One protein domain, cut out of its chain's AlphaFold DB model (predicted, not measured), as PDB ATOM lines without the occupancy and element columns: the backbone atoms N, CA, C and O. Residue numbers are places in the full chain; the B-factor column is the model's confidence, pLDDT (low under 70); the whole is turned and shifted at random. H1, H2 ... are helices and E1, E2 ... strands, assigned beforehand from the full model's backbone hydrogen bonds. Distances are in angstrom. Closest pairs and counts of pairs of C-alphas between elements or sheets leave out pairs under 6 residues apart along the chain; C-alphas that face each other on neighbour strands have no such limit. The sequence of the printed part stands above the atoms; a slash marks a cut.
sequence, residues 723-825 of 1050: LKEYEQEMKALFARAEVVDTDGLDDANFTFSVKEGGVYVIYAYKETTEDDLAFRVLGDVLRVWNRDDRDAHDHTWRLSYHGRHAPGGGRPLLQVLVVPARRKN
ATOM      1  N   LEU A 723       9.629 -34.019 -26.692       96.38
ATOM      2  CA  LEU A 723       8.754 -35.063 -27.254       96.38
ATOM      3  C   LEU A 723       7.654 -34.514 -28.178       96.38
ATOM      4  O   LEU A 723       7.487 -34.994 -29.294       96.38
ATOM      5  N   LYS A 724       6.933 -33.472 -27.750       96.81
ATOM      6  CA  LYS A 724       5.835 -32.865 -28.523       96.81
ATOM      7  C   LYS A 724       6.309 -32.229 -29.837       96.81
ATOM      8  O   LYS A 724       5.546 -32.188 -30.804       96.81
ATOM      9  N   GLU A 725       7.530 -31.719 -29.883       97.62
ATOM     10  CA  GLU A 725       8.137 -31.078 -31.048       97.62
ATOM     11  C   GLU A 725       8.680 -32.143 -32.014       97.62
ATOM     12  O   GLU A 725       8.410 -32.077 -33.215       97.62
ATOM     13  N   TYR A 726       9.309 -33.199 -31.491       96.88
ATOM     14  CA  TYR A 726       9.772 -34.344 -32.282       96.88
ATOM     15  C   TYR A 726       8.604 -35.113 -32.917       96.88
ATOM     16  O   TYR A 726       8.638 -35.459 -34.096       96.88
ATOM     17  N   GLU A 727       7.502 -35.270 -32.181       95.88
ATOM     18  CA  GLU A 727       6.222 -35.794 -32.672       95.88
ATOM     19  C   GLU A 727       5.646 -34.986 -33.852       95.88
ATOM     20  O   GLU A 727       4.907 -35.534 -34.675       95.88
ATOM     21  N   GLN A 728       5.956 -33.690 -33.956       95.94
ATOM     22  CA  GLN A 728       5.589 -32.857 -35.108       95.94
ATOM     23  C   GLN A 728       6.605 -33.014 -36.250       95.94
ATOM     24  O   GLN A 728       6.191 -33.118 -37.405       95.94
ATOM     25  N   GLU A 729       7.903 -33.109 -35.940       93.44
ATOM     26  CA  GLU A 729       8.969 -33.388 -36.913       93.44
ATOM     27  C   GLU A 729       8.709 -34.716 -37.651       93.44
ATOM     28  O   GLU A 729       8.653 -34.738 -38.881       93.44
ATOM     29  N   MET A 730       8.430 -35.798 -36.913       90.62
ATOM     30  CA  MET A 730       8.114 -37.125 -37.459       90.62
ATOM     31  C   MET A 730       6.848 -37.113 -38.329       90.62
ATOM     32  O   MET A 730       6.851 -37.664 -39.430       90.62
ATOM     33  N   LYS A 731       5.779 -36.416 -37.917       90.81
ATOM     34  CA  LYS A 731       4.564 -36.269 -38.745       90.81
ATOM     35  C   LYS A 731       4.830 -35.476 -40.027       90.81
ATOM     36  O   LYS A 731       4.341 -35.857 -41.089       90.81
ATOM     37  N   ALA A 732       5.636 -34.416 -39.956       90.88
ATOM     38  CA  ALA A 732       6.043 -33.631 -41.121       90.88
ATOM     39  C   ALA A 732       7.009 -34.388 -42.054       90.88
ATOM     40  O   ALA A 732       7.108 -34.047 -43.235       90.88
ATOM     41  N   LEU A 733       7.728 -35.395 -41.548       89.75
ATOM     42  CA  LEU A 733       8.540 -36.323 -42.336       89.75
ATOM     43  C   LEU A 733       7.660 -37.349 -43.060       89.75
ATOM     44  O   LEU A 733       7.721 -37.425 -44.286       89.75
ATOM     45  N   PHE A 734       6.774 -38.052 -42.347       86.06
ATOM     46  CA  PHE A 734       5.825 -38.995 -42.957       86.06
ATOM     47  C   PHE A 734       4.946 -38.343 -44.032       86.06
ATOM     48  O   PHE A 734       4.752 -38.922 -45.096       86.06
ATOM     49  N   ALA A 735       4.466 -37.116 -43.799       88.06
ATOM     50  CA  ALA A 735       3.624 -36.385 -44.750       88.06
ATOM     51  C   ALA A 735       4.312 -36.044 -46.089       88.06
ATOM     52  O   ALA A 735       3.623 -35.671 -47.039       88.06
ATOM     53  N   ARG A 736       5.647 -36.158 -46.177       88.69
ATOM     54  CA  ARG A 736       6.433 -35.925 -47.404       88.69
ATOM     55  C   ARG A 736       7.265 -37.132 -47.851       88.69
ATOM     56  O   ARG A 736       8.092 -36.985 -48.748       88.69
ATOM     57  N   ALA A 737       7.079 -38.295 -47.227       86.31
ATOM     58  CA  ALA A 737       7.835 -39.493 -47.554       86.31
ATOM     59  C   ALA A 737       7.323 -40.132 -48.855       86.31
ATOM     60  O   ALA A 737       6.148 -40.483 -48.975       86.31
ATOM     61  N   GLU A 738       8.213 -40.325 -49.826       85.69
ATOM     62  CA  GLU A 738       7.946 -41.183 -50.980       85.69
ATOM     63  C   GLU A 738       8.024 -42.655 -50.522       85.69
ATOM     64  O   GLU A 738       8.944 -43.054 -49.809       85.69
ATOM     65  N   VAL A 739       7.043 -43.486 -50.878       83.19
ATOM     66  CA  VAL A 739       7.053 -44.907 -50.483       83.19
ATOM     67  C   VAL A 739       8.058 -45.659 -51.354       83.19
ATOM     68  O   VAL A 739       7.963 -45.594 -52.580       83.19
ATOM     69  N   VAL A 740       9.005 -46.371 -50.739       76.56
ATOM     70  CA  VAL A 740       9.904 -47.276 -51.472       76.56
ATOM     71  C   VAL A 740       9.118 -48.518 -51.861       76.56
ATOM     72  O   VAL A 740       8.525 -49.168 -50.999       76.56
ATOM     73  N   ASP A 741       9.136 -48.867 -53.144       70.06
ATOM     74  CA  ASP A 741       8.635 -50.165 -53.579       70.06
ATOM     75  C   ASP A 741       9.643 -51.258 -53.198       70.06
ATOM     76  O   ASP A 741      10.829 -51.169 -53.529       70.06
ATOM     77  N   THR A 742       9.182 -52.265 -52.460       65.94
ATOM     78  CA  THR A 742       9.994 -53.402 -52.015       65.94
ATOM     79  C   THR A 742       9.858 -54.617 -52.939       65.94
ATOM     80  O   THR A 742      10.620 -55.578 -52.800       65.94
ATOM     81  N   ASP A 743       8.943 -54.577 -53.916       53.34
ATOM     82  CA  ASP A 743       8.724 -55.660 -54.875       53.34
ATOM     83  C   ASP A 743       9.846 -55.741 -55.924       53.34
ATOM     84  O   ASP A 743       9.774 -55.172 -57.011       53.34
ATOM     85  N   GLY A 744      10.887 -56.512 -55.601       48.59
ATOM     86  CA  GLY A 744      12.042 -56.754 -56.474       48.59
ATOM     87  C   GLY A 744      13.402 -56.482 -55.831       48.59
ATOM     88  O   GLY A 744      14.412 -56.515 -56.530       48.59
ATOM     89  N   LEU A 745      13.449 -56.220 -54.521       53.97
ATOM     90  CA  LEU A 745      14.703 -56.164 -53.773       53.97
ATOM     91  C   LEU A 745      15.393 -57.539 -53.774       53.97
ATOM     92  O   LEU A 745      14.796 -58.542 -53.390       53.97
ATOM     93  N   ASP A 746      16.658 -57.559 -54.191       52.06
ATOM     94  CA  ASP A 746      17.559 -58.717 -54.181       52.06
ATOM     95  C   ASP A 746      18.581 -58.542 -53.041       52.06
ATOM     96  O   ASP A 746      19.135 -57.447 -52.876       52.06
ATOM     97  N   ASP A 747      18.860 -59.613 -52.289       53.50
ATOM     98  CA  ASP A 747      19.882 -59.681 -51.230       53.50
ATOM     99  C   ASP A 747      21.250 -59.147 -51.705       53.50
ATOM    100  O   ASP A 747      22.010 -58.549 -50.928       53.50
ATOM    101  N   ALA A 748      21.559 -59.317 -52.997       50.78
ATOM    102  CA  ALA A 748      22.756 -58.775 -53.621       50.78
ATOM    103  C   ALA A 748      22.766 -57.234 -53.647       50.78
ATOM    104  O   ALA A 748      23.762 -56.622 -53.253       50.78
ATOM    105  N   ASN A 749      21.678 -56.590 -54.081       52.34
ATOM    106  CA  ASN A 749      21.637 -55.169 -54.455       52.34
ATOM    107  C   ASN A 749      20.384 -54.437 -53.944       52.34
ATOM    108  O   ASN A 749      19.571 -53.923 -54.712       52.34
ATOM    109  N   PHE A 750      20.279 -54.287 -52.622       61.41
ATOM    110  CA  PHE A 750      19.418 -53.269 -52.019       61.41
ATOM    111  C   PHE A 750      19.947 -51.860 -52.337       61.41
ATOM    112  O   PHE A 750      20.781 -51.295 -51.621       61.41
ATOM    113  N   THR A 751      19.471 -51.317 -53.456       60.81
ATOM    114  CA  THR A 751      19.730 -49.958 -53.939       60.81
ATOM    115  C   THR A 751      18.490 -49.436 -54.661       60.81
ATOM    116  O   THR A 751      18.183 -49.884 -55.765       60.81
ATOM    117  N   PHE A 752      17.789 -48.472 -54.063       66.81
ATOM    118  CA  PHE A 752      16.706 -47.731 -54.716       66.81
ATOM    119  C   PHE A 752      17.191 -46.342 -55.160       66.81
ATOM    120  O   PHE A 752      18.184 -45.820 -54.653       66.81
ATOM    121  N   SER A 753      16.514 -45.746 -56.148       66.56
ATOM    122  CA  SER A 753      16.888 -44.425 -56.675       66.56
ATOM    123  C   SER A 753      16.489 -43.320 -55.698       66.56
ATOM    124  O   SER A 753      15.308 -43.001 -55.577       66.56
ATOM    125  N   VAL A 754      17.475 -42.733 -55.023       68.75
ATOM    126  CA  VAL A 754      17.280 -41.635 -54.066       68.75
ATOM    127  C   VAL A 754      17.459 -40.268 -54.729       68.75
ATOM    128  O   VAL A 754      18.388 -40.062 -55.511       68.75
ATOM    129  N   LYS A 755      16.576 -39.320 -54.404       71.12
ATOM    130  CA  LYS A 755      16.726 -37.894 -54.742       71.12
ATOM    131  C   LYS A 755      17.469 -37.170 -53.621       71.12
ATOM    132  O   LYS A 755      17.200 -37.425 -52.450       71.12
ATOM    133  N   GLU A 756      18.315 -36.201 -53.966       70.56
ATOM    134  CA  GLU A 756      18.789 -35.220 -52.985       70.56
ATOM    135  C   GLU A 756      17.587 -34.422 -52.437       70.56
ATOM    136  O   GLU A 756      16.701 -34.008 -53.185       70.56
ATOM    137  N   GLY A 757      17.525 -34.266 -51.113       72.06
ATOM    138  CA  GLY A 757      16.378 -33.707 -50.387       72.06
ATOM    139  C   GLY A 757      15.253 -34.709 -50.093       72.06
ATOM    140  O   GLY A 757      14.234 -34.316 -49.522       72.06
ATOM    141  N   GLY A 758      15.410 -35.979 -50.478       79.62
ATOM    142  CA  GLY A 758      14.385 -37.009 -50.334       79.62
ATOM    143  C   GLY A 758      14.059 -37.382 -48.884       79.62
ATOM    144  O   GLY A 758      14.885 -37.313 -47.979       79.62
ATOM    145  N   VAL A 759      12.829 -37.846 -48.679       85.19
ATOM    146  CA  VAL A 759      12.423 -38.638 -47.511       85.19
ATOM    147  C   VAL A 759      11.749 -39.881 -48.075       85.19
ATOM    148  O   VAL A 759      10.908 -39.749 -48.965       85.19
ATOM    149  N   TYR A 760      12.112 -41.067 -47.589       83.06
ATOM    150  CA  TYR A 760      11.538 -42.325 -48.066       83.06
ATOM    151  C   TYR A 760      11.011 -43.163 -46.896       83.06
ATOM    152  O   TYR A 760      11.577 -43.158 -45.803       83.06
ATOM    153  N   VAL A 761       9.921 -43.896 -47.122       84.88
ATOM    154  CA  VAL A 761       9.325 -44.799 -46.125       84.88
ATOM    155  C   VAL A 761       9.280 -46.232 -46.650       84.88
ATOM    156  O   VAL A 761       8.876 -46.477 -47.789       84.88
ATOM    157  N   ILE A 762       9.696 -47.176 -45.806       78.94
ATOM    158  CA  ILE A 762       9.631 -48.621 -46.038       78.94
ATOM    159  C   ILE A 762       8.625 -49.192 -45.038       78.94
ATOM    160  O   ILE A 762       8.843 -49.152 -43.830       78.94
ATOM    161  N   TYR A 763       7.509 -49.734 -45.516       76.75
ATOM    162  CA  TYR A 763       6.550 -50.391 -44.627       76.75
ATOM    163  C   TYR A 763       6.967 -51.839 -44.382       76.75
ATOM    164  O   TYR A 763       7.142 -52.608 -45.325       76.75
ATOM    165  N   ALA A 764       7.101 -52.209 -43.111       72.94
ATOM    166  CA  ALA A 764       7.480 -53.552 -42.696       72.94
ATOM    167  C   ALA A 764       6.368 -54.191 -41.855       72.94
ATOM    168  O   ALA A 764       5.622 -53.516 -41.145       72.94
ATOM    169  N   TYR A 765       6.231 -55.512 -41.927       69.81
ATOM    170  CA  TYR A 765       5.264 -56.235 -41.106       69.81
ATOM    171  C   TYR A 765       5.927 -56.708 -39.807       69.81
ATOM    172  O   TYR A 765       6.852 -57.511 -39.866       69.81
ATOM    173  N   LYS A 766       5.421 -56.237 -38.661       67.81
ATOM    174  CA  LYS A 766       5.624 -56.850 -37.337       67.81
ATOM    175  C   LYS A 766       4.250 -57.338 -36.860       67.81
ATOM    176  O   LYS A 766       3.289 -56.563 -36.910       67.81
ATOM    177  N   GLU A 767       4.110 -58.597 -36.447       65.00
ATOM    178  CA  GLU A 767       2.832 -59.135 -35.942       65.00
ATOM    179  C   GLU A 767       2.517 -58.634 -34.526       65.00
ATOM    180  O   GLU A 767       1.357 -58.351 -34.213       65.00
ATOM    181  N   THR A 768       3.546 -58.460 -33.696       67.31
ATOM    182  CA  THR A 768       3.446 -57.885 -32.347       67.31
ATOM    183  C   THR A 768       4.472 -56.765 -32.152       67.31
ATOM    184  O   THR A 768       5.158 -56.355 -33.089       67.31
ATOM    185  N   THR A 769       4.553 -56.211 -30.943       65.06
ATOM    186  CA  THR A 769       5.536 -55.177 -30.584       65.06
ATOM    187  C   THR A 769       6.944 -55.730 -30.363       65.06
ATOM    188  O   THR A 769       7.909 -54.984 -30.485       65.06
ATOM    189  N   GLU A 770       7.044 -57.038 -30.127       67.06
ATOM    190  CA  GLU A 770       8.260 -57.803 -29.830       67.06
ATOM    191  C   GLU A 770       8.812 -58.546 -31.068       67.06
ATOM    192  O   GLU A 770       9.864 -59.174 -30.994       67.06
ATOM    193  N   ASP A 771       8.100 -58.508 -32.200       70.56
ATOM    194  CA  ASP A 771       8.478 -59.181 -33.451       70.56
ATOM    195  C   ASP A 771       9.583 -58.409 -34.189       70.56
ATOM    196  O   ASP A 771       9.319 -57.522 -35.005       70.56
ATOM    197  N   ASP A 772      10.838 -58.735 -33.891       75.50
ATOM    198  CA  ASP A 772      12.017 -58.086 -34.467       75.50
ATOM    199  C   ASP A 772      12.449 -58.637 -35.841       75.50
ATOM    200  O   ASP A 772      13.411 -58.129 -36.419       75.50
ATOM    201  N   LEU A 773      11.732 -59.605 -36.431       76.94
ATOM    202  CA  LEU A 773      12.120 -60.223 -37.709       76.94
ATOM    203  C   LEU A 773      12.283 -59.182 -38.830       76.94
ATOM    204  O   LEU A 773      13.240 -59.239 -39.605       76.94
ATOM    205  N   ALA A 774      11.379 -58.201 -38.880       74.75
ATOM    206  CA  ALA A 774      11.455 -57.067 -39.797       74.75
ATOM    207  C   ALA A 774      12.761 -56.265 -39.645       74.75
ATOM    208  O   ALA A 774      13.376 -55.901 -40.648       74.75
ATOM    209  N   PHE A 775      13.195 -56.026 -38.403       81.31
ATOM    210  CA  PHE A 775      14.445 -55.333 -38.103       81.31
ATOM    211  C   PHE A 775      15.653 -56.171 -38.523       81.31
ATOM    212  O   PHE A 775      16.537 -55.666 -39.207       81.31
ATOM    213  N   ARG A 776      15.682 -57.465 -38.177       82.56
ATOM    214  CA  ARG A 776      16.811 -58.358 -38.492       82.56
ATOM    215  C   ARG A 776      17.053 -58.499 -39.996       82.56
ATOM    216  O   ARG A 776      18.206 -58.518 -40.426       82.56
ATOM    217  N   VAL A 777      15.979 -58.579 -40.789       78.50
ATOM    218  CA  VAL A 777      16.057 -58.644 -42.259       78.50
ATOM    219  C   VAL A 777      16.515 -57.305 -42.836       78.50
ATOM    220  O   VAL A 777      17.521 -57.265 -43.540       78.50
ATOM    221  N   LEU A 778      15.836 -56.198 -42.511       77.19
ATOM    222  CA  LEU A 778      16.205 -54.883 -43.045       77.19
ATOM    223  C   LEU A 778      17.608 -54.457 -42.602       77.19
ATOM    224  O   LEU A 778      18.348 -53.909 -43.410       77.19
ATOM    225  N   GLY A 779      17.999 -54.762 -41.366       81.94
ATOM    226  CA  GLY A 779      19.323 -54.489 -40.821       81.94
ATOM    227  C   GLY A 779      20.437 -55.209 -41.579       81.94
ATOM    228  O   GLY A 779      21.439 -54.581 -41.917       81.94
ATOM    229  N   ASP A 780      20.273 -56.493 -41.928       78.88
ATOM    230  CA  ASP A 780      21.301 -57.193 -42.711       78.88
ATOM    231  C   ASP A 780      21.368 -56.702 -44.160       78.88
ATOM    232  O   ASP A 780      22.454 -56.488 -44.698       78.88
ATOM    233  N   VAL A 781      20.208 -56.451 -44.767       76.88
ATOM    234  CA  VAL A 781      20.066 -55.953 -46.142       76.88
ATOM    235  C   VAL A 781      20.646 -54.532 -46.293       76.88
ATOM    236  O   VAL A 781      21.346 -54.241 -47.270       76.88
ATOM    237  N   LEU A 782      20.444 -53.675 -45.286       78.50
ATOM    238  CA  LEU A 782      21.088 -52.364 -45.130       78.50
ATOM    239  C   LEU A 782      22.550 -52.454 -44.664       78.50
ATOM    240  O   LEU A 782      23.238 -51.438 -44.682       78.50
ATOM    241  N   ARG A 783      23.044 -53.634 -44.265       80.94
ATOM    242  CA  ARG A 783      24.392 -53.865 -43.706       80.94
ATOM    243  C   ARG A 783      24.688 -52.998 -42.466       80.94
ATOM    244  O   ARG A 783      25.772 -52.434 -42.346       80.94
ATOM    245  N   VAL A 784      23.718 -52.915 -41.555       84.94
ATOM    246  CA  VAL A 784      23.814 -52.277 -40.228       84.94
ATOM    247  C   VAL A 784      23.629 -53.318 -39.105       84.94
ATOM    248  O   VAL A 784      23.723 -54.522 -39.352       84.94
ATOM    249  N   TRP A 785      23.401 -52.883 -37.857       87.94
ATOM    250  CA  TRP A 785      23.095 -53.791 -36.743       87.94
ATOM    251  C   TRP A 785      21.786 -54.553 -36.988       87.94
ATOM    252  O   TRP A 785      20.812 -53.966 -37.453       87.94
ATOM    253  N   ASN A 786      21.769 -55.857 -36.693       86.25
ATOM    254  CA  ASN A 786      20.661 -56.730 -37.090       86.25
ATOM    255  C   ASN A 786      20.396 -57.929 -36.149       86.25
ATOM    256  O   ASN A 786      19.814 -58.923 -36.580       86.25
ATOM    257  N   ARG A 787      20.845 -57.871 -34.886       83.88
ATOM    258  CA  ARG A 787      20.709 -58.979 -33.911       83.88
ATOM    259  C   ARG A 787      19.414 -58.928 -33.098       83.88
ATOM    260  O   ARG A 787      18.818 -59.968 -32.844       83.88
ATOM    261  N   ASP A 788      19.025 -57.725 -32.710       81.81
ATOM    262  CA  ASP A 788      17.932 -57.355 -31.813       81.81
ATOM    263  C   ASP A 788      17.503 -55.917 -32.146       81.81
ATOM    264  O   ASP A 788      18.333 -55.117 -32.585       81.81
ATOM    265  N   ASP A 789      16.216 -55.610 -31.980       81.81
ATOM    266  CA  ASP A 789      15.611 -54.300 -32.268       81.81
ATOM    267  C   ASP A 789      16.234 -53.187 -31.406       81.81
ATOM    268  O   ASP A 789      16.231 -53.280 -30.178       81.81
ATOM    269  N   ARG A 790      16.778 -52.140 -32.042       86.44
ATOM    270  CA  ARG A 790      17.428 -51.006 -31.364       86.44
ATOM    271  C   ARG A 790      17.106 -49.681 -32.039       86.44
ATOM    272  O   ARG A 790      16.903 -49.612 -33.250       86.44
ATOM    273  N   ASP A 791      17.145 -48.621 -31.241       90.25
ATOM    274  CA  ASP A 791      17.085 -47.218 -31.656       90.25
ATOM    275  C   ASP A 791      15.797 -46.832 -32.431       90.25
ATOM    276  O   ASP A 791      15.804 -45.983 -33.323       90.25
ATOM    277  N   ALA A 792      14.661 -47.441 -32.071       88.25
ATOM    278  CA  ALA A 792      13.342 -47.155 -32.648       88.25
ATOM    279  C   ALA A 792      12.597 -46.031 -31.901       88.25
ATOM    280  O   ALA A 792      12.539 -46.052 -30.678       88.25
ATOM    281  N   HIS A 793      11.918 -45.113 -32.591       90.81
ATOM    282  CA  HIS A 793      10.979 -44.152 -31.980       90.81
ATOM    283  C   HIS A 793       9.543 -44.461 -32.425       90.81
ATOM    284  O   HIS A 793       9.289 -44.508 -33.624       90.81
ATOM    285  N   ASP A 794       8.622 -44.727 -31.490       85.75
ATOM    286  CA  ASP A 794       7.294 -45.332 -31.761       85.75
ATOM    287  C   ASP A 794       7.379 -46.472 -32.800       85.75
ATOM    288  O   ASP A 794       6.781 -46.452 -33.878       85.75
ATOM    289  N   HIS A 795       8.260 -47.436 -32.509       79.50
ATOM    290  CA  HIS A 795       8.613 -48.568 -33.376       79.50
ATOM    291  C   HIS A 795       9.152 -48.208 -34.778       79.50
ATOM    292  O   HIS A 795       9.289 -49.102 -35.613       79.50
ATOM    293  N   THR A 796       9.468 -46.934 -35.032       84.69
ATOM    294  CA  THR A 796      10.021 -46.435 -36.293       84.69
ATOM    295  C   THR A 796      11.528 -46.244 -36.185       84.69
ATOM    296  O   THR A 796      11.993 -45.369 -35.455       84.69
ATOM    297  N   TRP A 797      12.306 -47.007 -36.953       87.19
ATOM    298  CA  TRP A 797      13.730 -46.705 -37.146       87.19
ATOM    299  C   TRP A 797      13.877 -45.520 -38.098       87.19
ATOM    300  O   TRP A 797      13.164 -45.433 -39.103       87.19
ATOM    301  N   ARG A 798      14.802 -44.615 -37.770       88.44
ATOM    302  CA  ARG A 798      15.144 -43.424 -38.550       88.44
ATOM    303  C   ARG A 798      16.650 -43.414 -38.770       88.44
ATOM    304  O   ARG A 798      17.411 -43.306 -37.817       88.44
ATOM    305  N   LEU A 799      17.062 -43.533 -40.026       85.12
ATOM    306  CA  LEU A 799      18.469 -43.589 -40.421       85.12
ATOM    307  C   LEU A 799      18.717 -42.765 -41.678       85.12
ATOM    308  O   LEU A 799      17.850 -42.685 -42.555       85.12
ATOM    309  N   SER A 800      19.910 -42.187 -41.767       82.25
ATOM    310  CA  SER A 800      20.432 -41.679 -43.030       82.25
ATOM    311  C   SER A 800      20.702 -42.874 -43.967       82.25
ATOM    312  O   SER A 800      20.941 -43.981 -43.492       82.25
ATOM    313  N   TYR A 801      20.613 -42.732 -45.295       76.81
ATOM    314  CA  TYR A 801      20.999 -43.821 -46.216       76.81
ATOM    315  C   TYR A 801      21.552 -43.294 -47.531       76.81
ATOM    316  O   TYR A 801      20.957 -42.432 -48.187       76.81
ATOM    317  N   HIS A 802      22.702 -43.838 -47.918       70.06
ATOM    318  CA  HIS A 802      23.508 -43.353 -49.028       70.06
ATOM    319  C   HIS A 802      23.907 -44.558 -49.884       70.06
ATOM    320  O   HIS A 802      24.625 -45.452 -49.433       70.06
ATOM    321  N   GLY A 803      23.389 -44.621 -51.114       60.34
ATOM    322  CA  GLY A 803      23.589 -45.773 -51.996       60.34
ATOM    323  C   GLY A 803      25.076 -46.067 -52.235       60.34
ATOM    324  O   GLY A 803      25.867 -45.146 -52.429       60.34
ATOM    325  N   ARG A 804      25.436 -47.360 -52.272       55.06
ATOM    326  CA  ARG A 804      26.813 -47.914 -52.208       55.06
ATOM    327  C   ARG A 804      27.829 -47.399 -53.255       55.06
ATOM    328  O   ARG A 804      28.971 -47.854 -53.267       55.06
ATOM    329  N   HIS A 805      27.424 -46.525 -54.176       46.12
ATOM    330  CA  HIS A 805      28.172 -46.105 -55.366       46.12
ATOM    331  C   HIS A 805      28.172 -44.581 -55.614       46.12
ATOM    332  O   HIS A 805      28.456 -44.163 -56.732       46.12
ATOM    333  N   ALA A 806      27.872 -43.743 -54.615       42.69
ATOM    334  CA  ALA A 806      28.014 -42.284 -54.721       42.69
ATOM    335  C   ALA A 806      29.470 -41.841 -54.429       42.69
ATOM    336  O   ALA A 806      29.875 -41.853 -53.264       42.69
ATOM    337  N   PRO A 807      30.294 -41.450 -55.427       34.69
ATOM    338  CA  PRO A 807      31.704 -41.151 -55.204       34.69
ATOM    339  C   PRO A 807      31.888 -39.648 -54.950       34.69
ATOM    340  O   PRO A 807      31.910 -38.852 -55.886       34.69
ATOM    341  N   GLY A 808      32.065 -39.278 -53.680       42.19
ATOM    342  CA  GLY A 808      32.530 -37.950 -53.268       42.19
ATOM    343  C   GLY A 808      31.449 -36.983 -52.768       42.19
ATOM    344  O   GLY A 808      30.793 -36.309 -53.556       42.19
ATOM    345  N   GLY A 809      31.364 -36.836 -51.442       39.44
ATOM    346  CA  GLY A 809      31.117 -35.569 -50.728       39.44
ATOM    347  C   GLY A 809      29.779 -34.826 -50.881       39.44
ATOM    348  O   GLY A 809      29.542 -33.891 -50.119       39.44
ATOM    349  N   GLY A 810      28.906 -35.189 -51.821       36.09
ATOM    350  CA  GLY A 810      27.571 -34.591 -51.939       36.09
ATOM    351  C   GLY A 810      26.702 -34.934 -50.727       36.09
ATOM    352  O   GLY A 810      26.692 -36.090 -50.311       36.09
ATOM    353  N   ARG A 811      25.973 -33.952 -50.171       41.56
ATOM    354  CA  ARG A 811      25.094 -34.134 -48.999       41.56
ATOM    355  C   ARG A 811      24.028 -35.189 -49.310       41.56
ATOM    356  O   ARG A 811      23.081 -34.884 -50.039       41.56
ATOM    357  N   PRO A 812      24.116 -36.412 -48.775       41.47
ATOM    358  CA  PRO A 812      23.275 -37.483 -49.265       41.47
ATOM    359  C   PRO A 812      22.001 -37.514 -48.413       41.47
ATOM    360  O   PRO A 812      21.856 -38.238 -47.436       41.47
ATOM    361  N   LEU A 813      21.094 -36.610 -48.772       48.34
ATOM    362  CA  LEU A 813      19.887 -36.267 -48.028       48.34
ATOM    363  C   LEU A 813      18.828 -37.368 -48.108       48.34
ATOM    364  O   LEU A 813      18.089 -37.457 -49.090       48.34
ATOM    365  N   LEU A 814      18.733 -38.157 -47.039       52.75
ATOM    366  CA  LEU A 814      17.635 -39.084 -46.816       52.75
ATOM    367  C   LEU A 814      17.427 -39.358 -45.327       52.75
ATOM    368  O   LEU A 814      18.389 -39.493 -44.586       52.75
ATOM    369  N   GLN A 815      16.172 -39.524 -44.919       54.09
ATOM    370  CA  GLN A 815      15.790 -40.343 -43.773       54.09
ATOM    371  C   GLN A 815      14.914 -41.497 -44.268       54.09
ATOM    372  O   GLN A 815      13.884 -41.252 -44.903       54.09
ATOM    373  N   VAL A 816      15.328 -42.736 -43.996       56.75
ATOM    374  CA  VAL A 816      14.475 -43.921 -44.161       56.75
ATOM    375  C   VAL A 816      13.666 -44.087 -42.884       56.75
ATOM    376  O   VAL A 816      14.244 -44.219 -41.809       56.75
ATOM    377  N   LEU A 817      12.341 -44.082 -43.014       55.78
ATOM    378  CA  LEU A 817      11.414 -44.408 -41.931       55.78
ATOM    379  C   LEU A 817      10.887 -45.828 -42.131       55.78
ATOM    380  O   LEU A 817      10.411 -46.150 -43.221       55.78
ATOM    381  N   VAL A 818      10.945 -46.666 -41.097       57.31
ATOM    382  CA  VAL A 818      10.466 -48.055 -41.173       57.31
ATOM    383  C   VAL A 818       9.327 -48.292 -40.190       57.31
ATOM    384  O   VAL A 818       9.564 -48.296 -38.991       57.31
ATOM    385  N   VAL A 819       8.100 -48.499 -40.673       57.56
ATOM    386  CA  VAL A 819       6.892 -48.512 -39.816       57.56
ATOM    387  C   VAL A 819       6.259 -49.906 -39.724       57.56
ATOM    388  O   VAL A 819       6.066 -50.529 -40.774       57.56
ATOM    389  N   PRO A 820       5.841 -50.380 -38.528       48.56
ATOM    390  CA  PRO A 820       5.123 -51.644 -38.376       48.56
ATOM    391  C   PRO A 820       3.667 -51.574 -38.863       48.56
ATOM    392  O   PRO A 820       2.832 -50.847 -38.319       48.56
ATOM    393  N   ALA A 821       3.313 -52.418 -39.827       43.94
ATOM    394  CA  ALA A 821       1.952 -52.544 -40.345       43.94
ATOM    395  C   ALA A 821       1.012 -53.341 -39.404       43.94
ATOM    396  O   ALA A 821       0.597 -54.461 -39.723       43.94
ATOM    397  N   ARG A 822       0.630 -52.763 -38.252       36.59
ATOM    398  CA  ARG A 822      -0.359 -53.364 -37.330       36.59
ATOM    399  C   ARG A 822      -1.699 -53.660 -38.025       36.59
ATOM    400  O   ARG A 822      -2.235 -52.859 -38.793       36.59
ATOM    401  N   ARG A 823      -2.326 -54.783 -37.656       33.00
ATOM    402  CA  ARG A 823      -3.736 -55.064 -37.983       33.00
ATOM    403  C   ARG A 823      -4.659 -54.067 -37.257       33.00
ATOM    404  O   ARG A 823      -4.911 -54.236 -36.070       33.00
ATOM    405  N   LYS A 824      -5.243 -53.138 -38.029       31.36
ATOM    406  CA  LYS A 824      -6.223 -52.081 -37.671       31.36
ATOM    407  C   LYS A 824      -5.649 -50.775 -37.086       31.36
ATOM    408  O   LYS A 824      -5.278 -50.699 -35.923       31.36
ATOM    409  N   ASN A 825      -5.768 -49.724 -37.898       35.12
ATOM    410  CA  ASN A 825      -6.273 -48.385 -37.561       35.12
ATOM    411  C   ASN A 825      -5.819 -47.730 -36.238       35.12
ATOM    412  O   ASN A 825      -6.642 -47.537 -35.344       35.12
TER     413      ASN A 825
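This is residues 723 to 825 of the 1050 residues of the protein "ILEI domain-containing protein" of Penaeus vannamei (UniProt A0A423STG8). With little regular structure, this is a small three-stranded sheet with H2 over one face, H1 grazing the sheet with residues 730 to 734, and long links. The 103 printed residues, 35 in named elements, hold H1, E1, H2, E2, E3 in that order, class mixed; the mixed sheet runs E1 E3 E2. It is compact, radius of gyration of the C-alphas 14.1 A, spans 41 by 33 by 23 A.

Start at H1, residues 723 to 734, with 7 of 8 O i to N i+4 pairs within hydrogen-bond range; in H2, residues 773 to 781, every pair is. They are apart. The closest C-alphas of H1 and E1, residues 760 to 764, are Phe 734 and Val 761, 7.5 A. H2 lies over E3, residues 816 to 820, height over the sheet 10.5 A. E1 and E3 are parallel, N 762 and O 817 2.9 A apart. E2, residues 796 to 799, and E3 form an antiparallel hairpin, N 816 and O 799 2.9 A apart.

Find C-alpha 723 at (8.754, -35.063, -27.254); H1 runs 16.5 A. E1 spans 13.1 A, H2 12.3 A, E2 9.8 A; E3, 13.4 A, ends at (5.123, -51.644, -38.376).

The farthest C-alphas, Gly 808 and Lys 824, are 44.1 A apart. The printed part has no cut; links H1 to E1, H2 to E2 and E2 to E3 are long. Model pLDDT is under 70 at residues 742 to 754, 765 to 770 and 803 to 825.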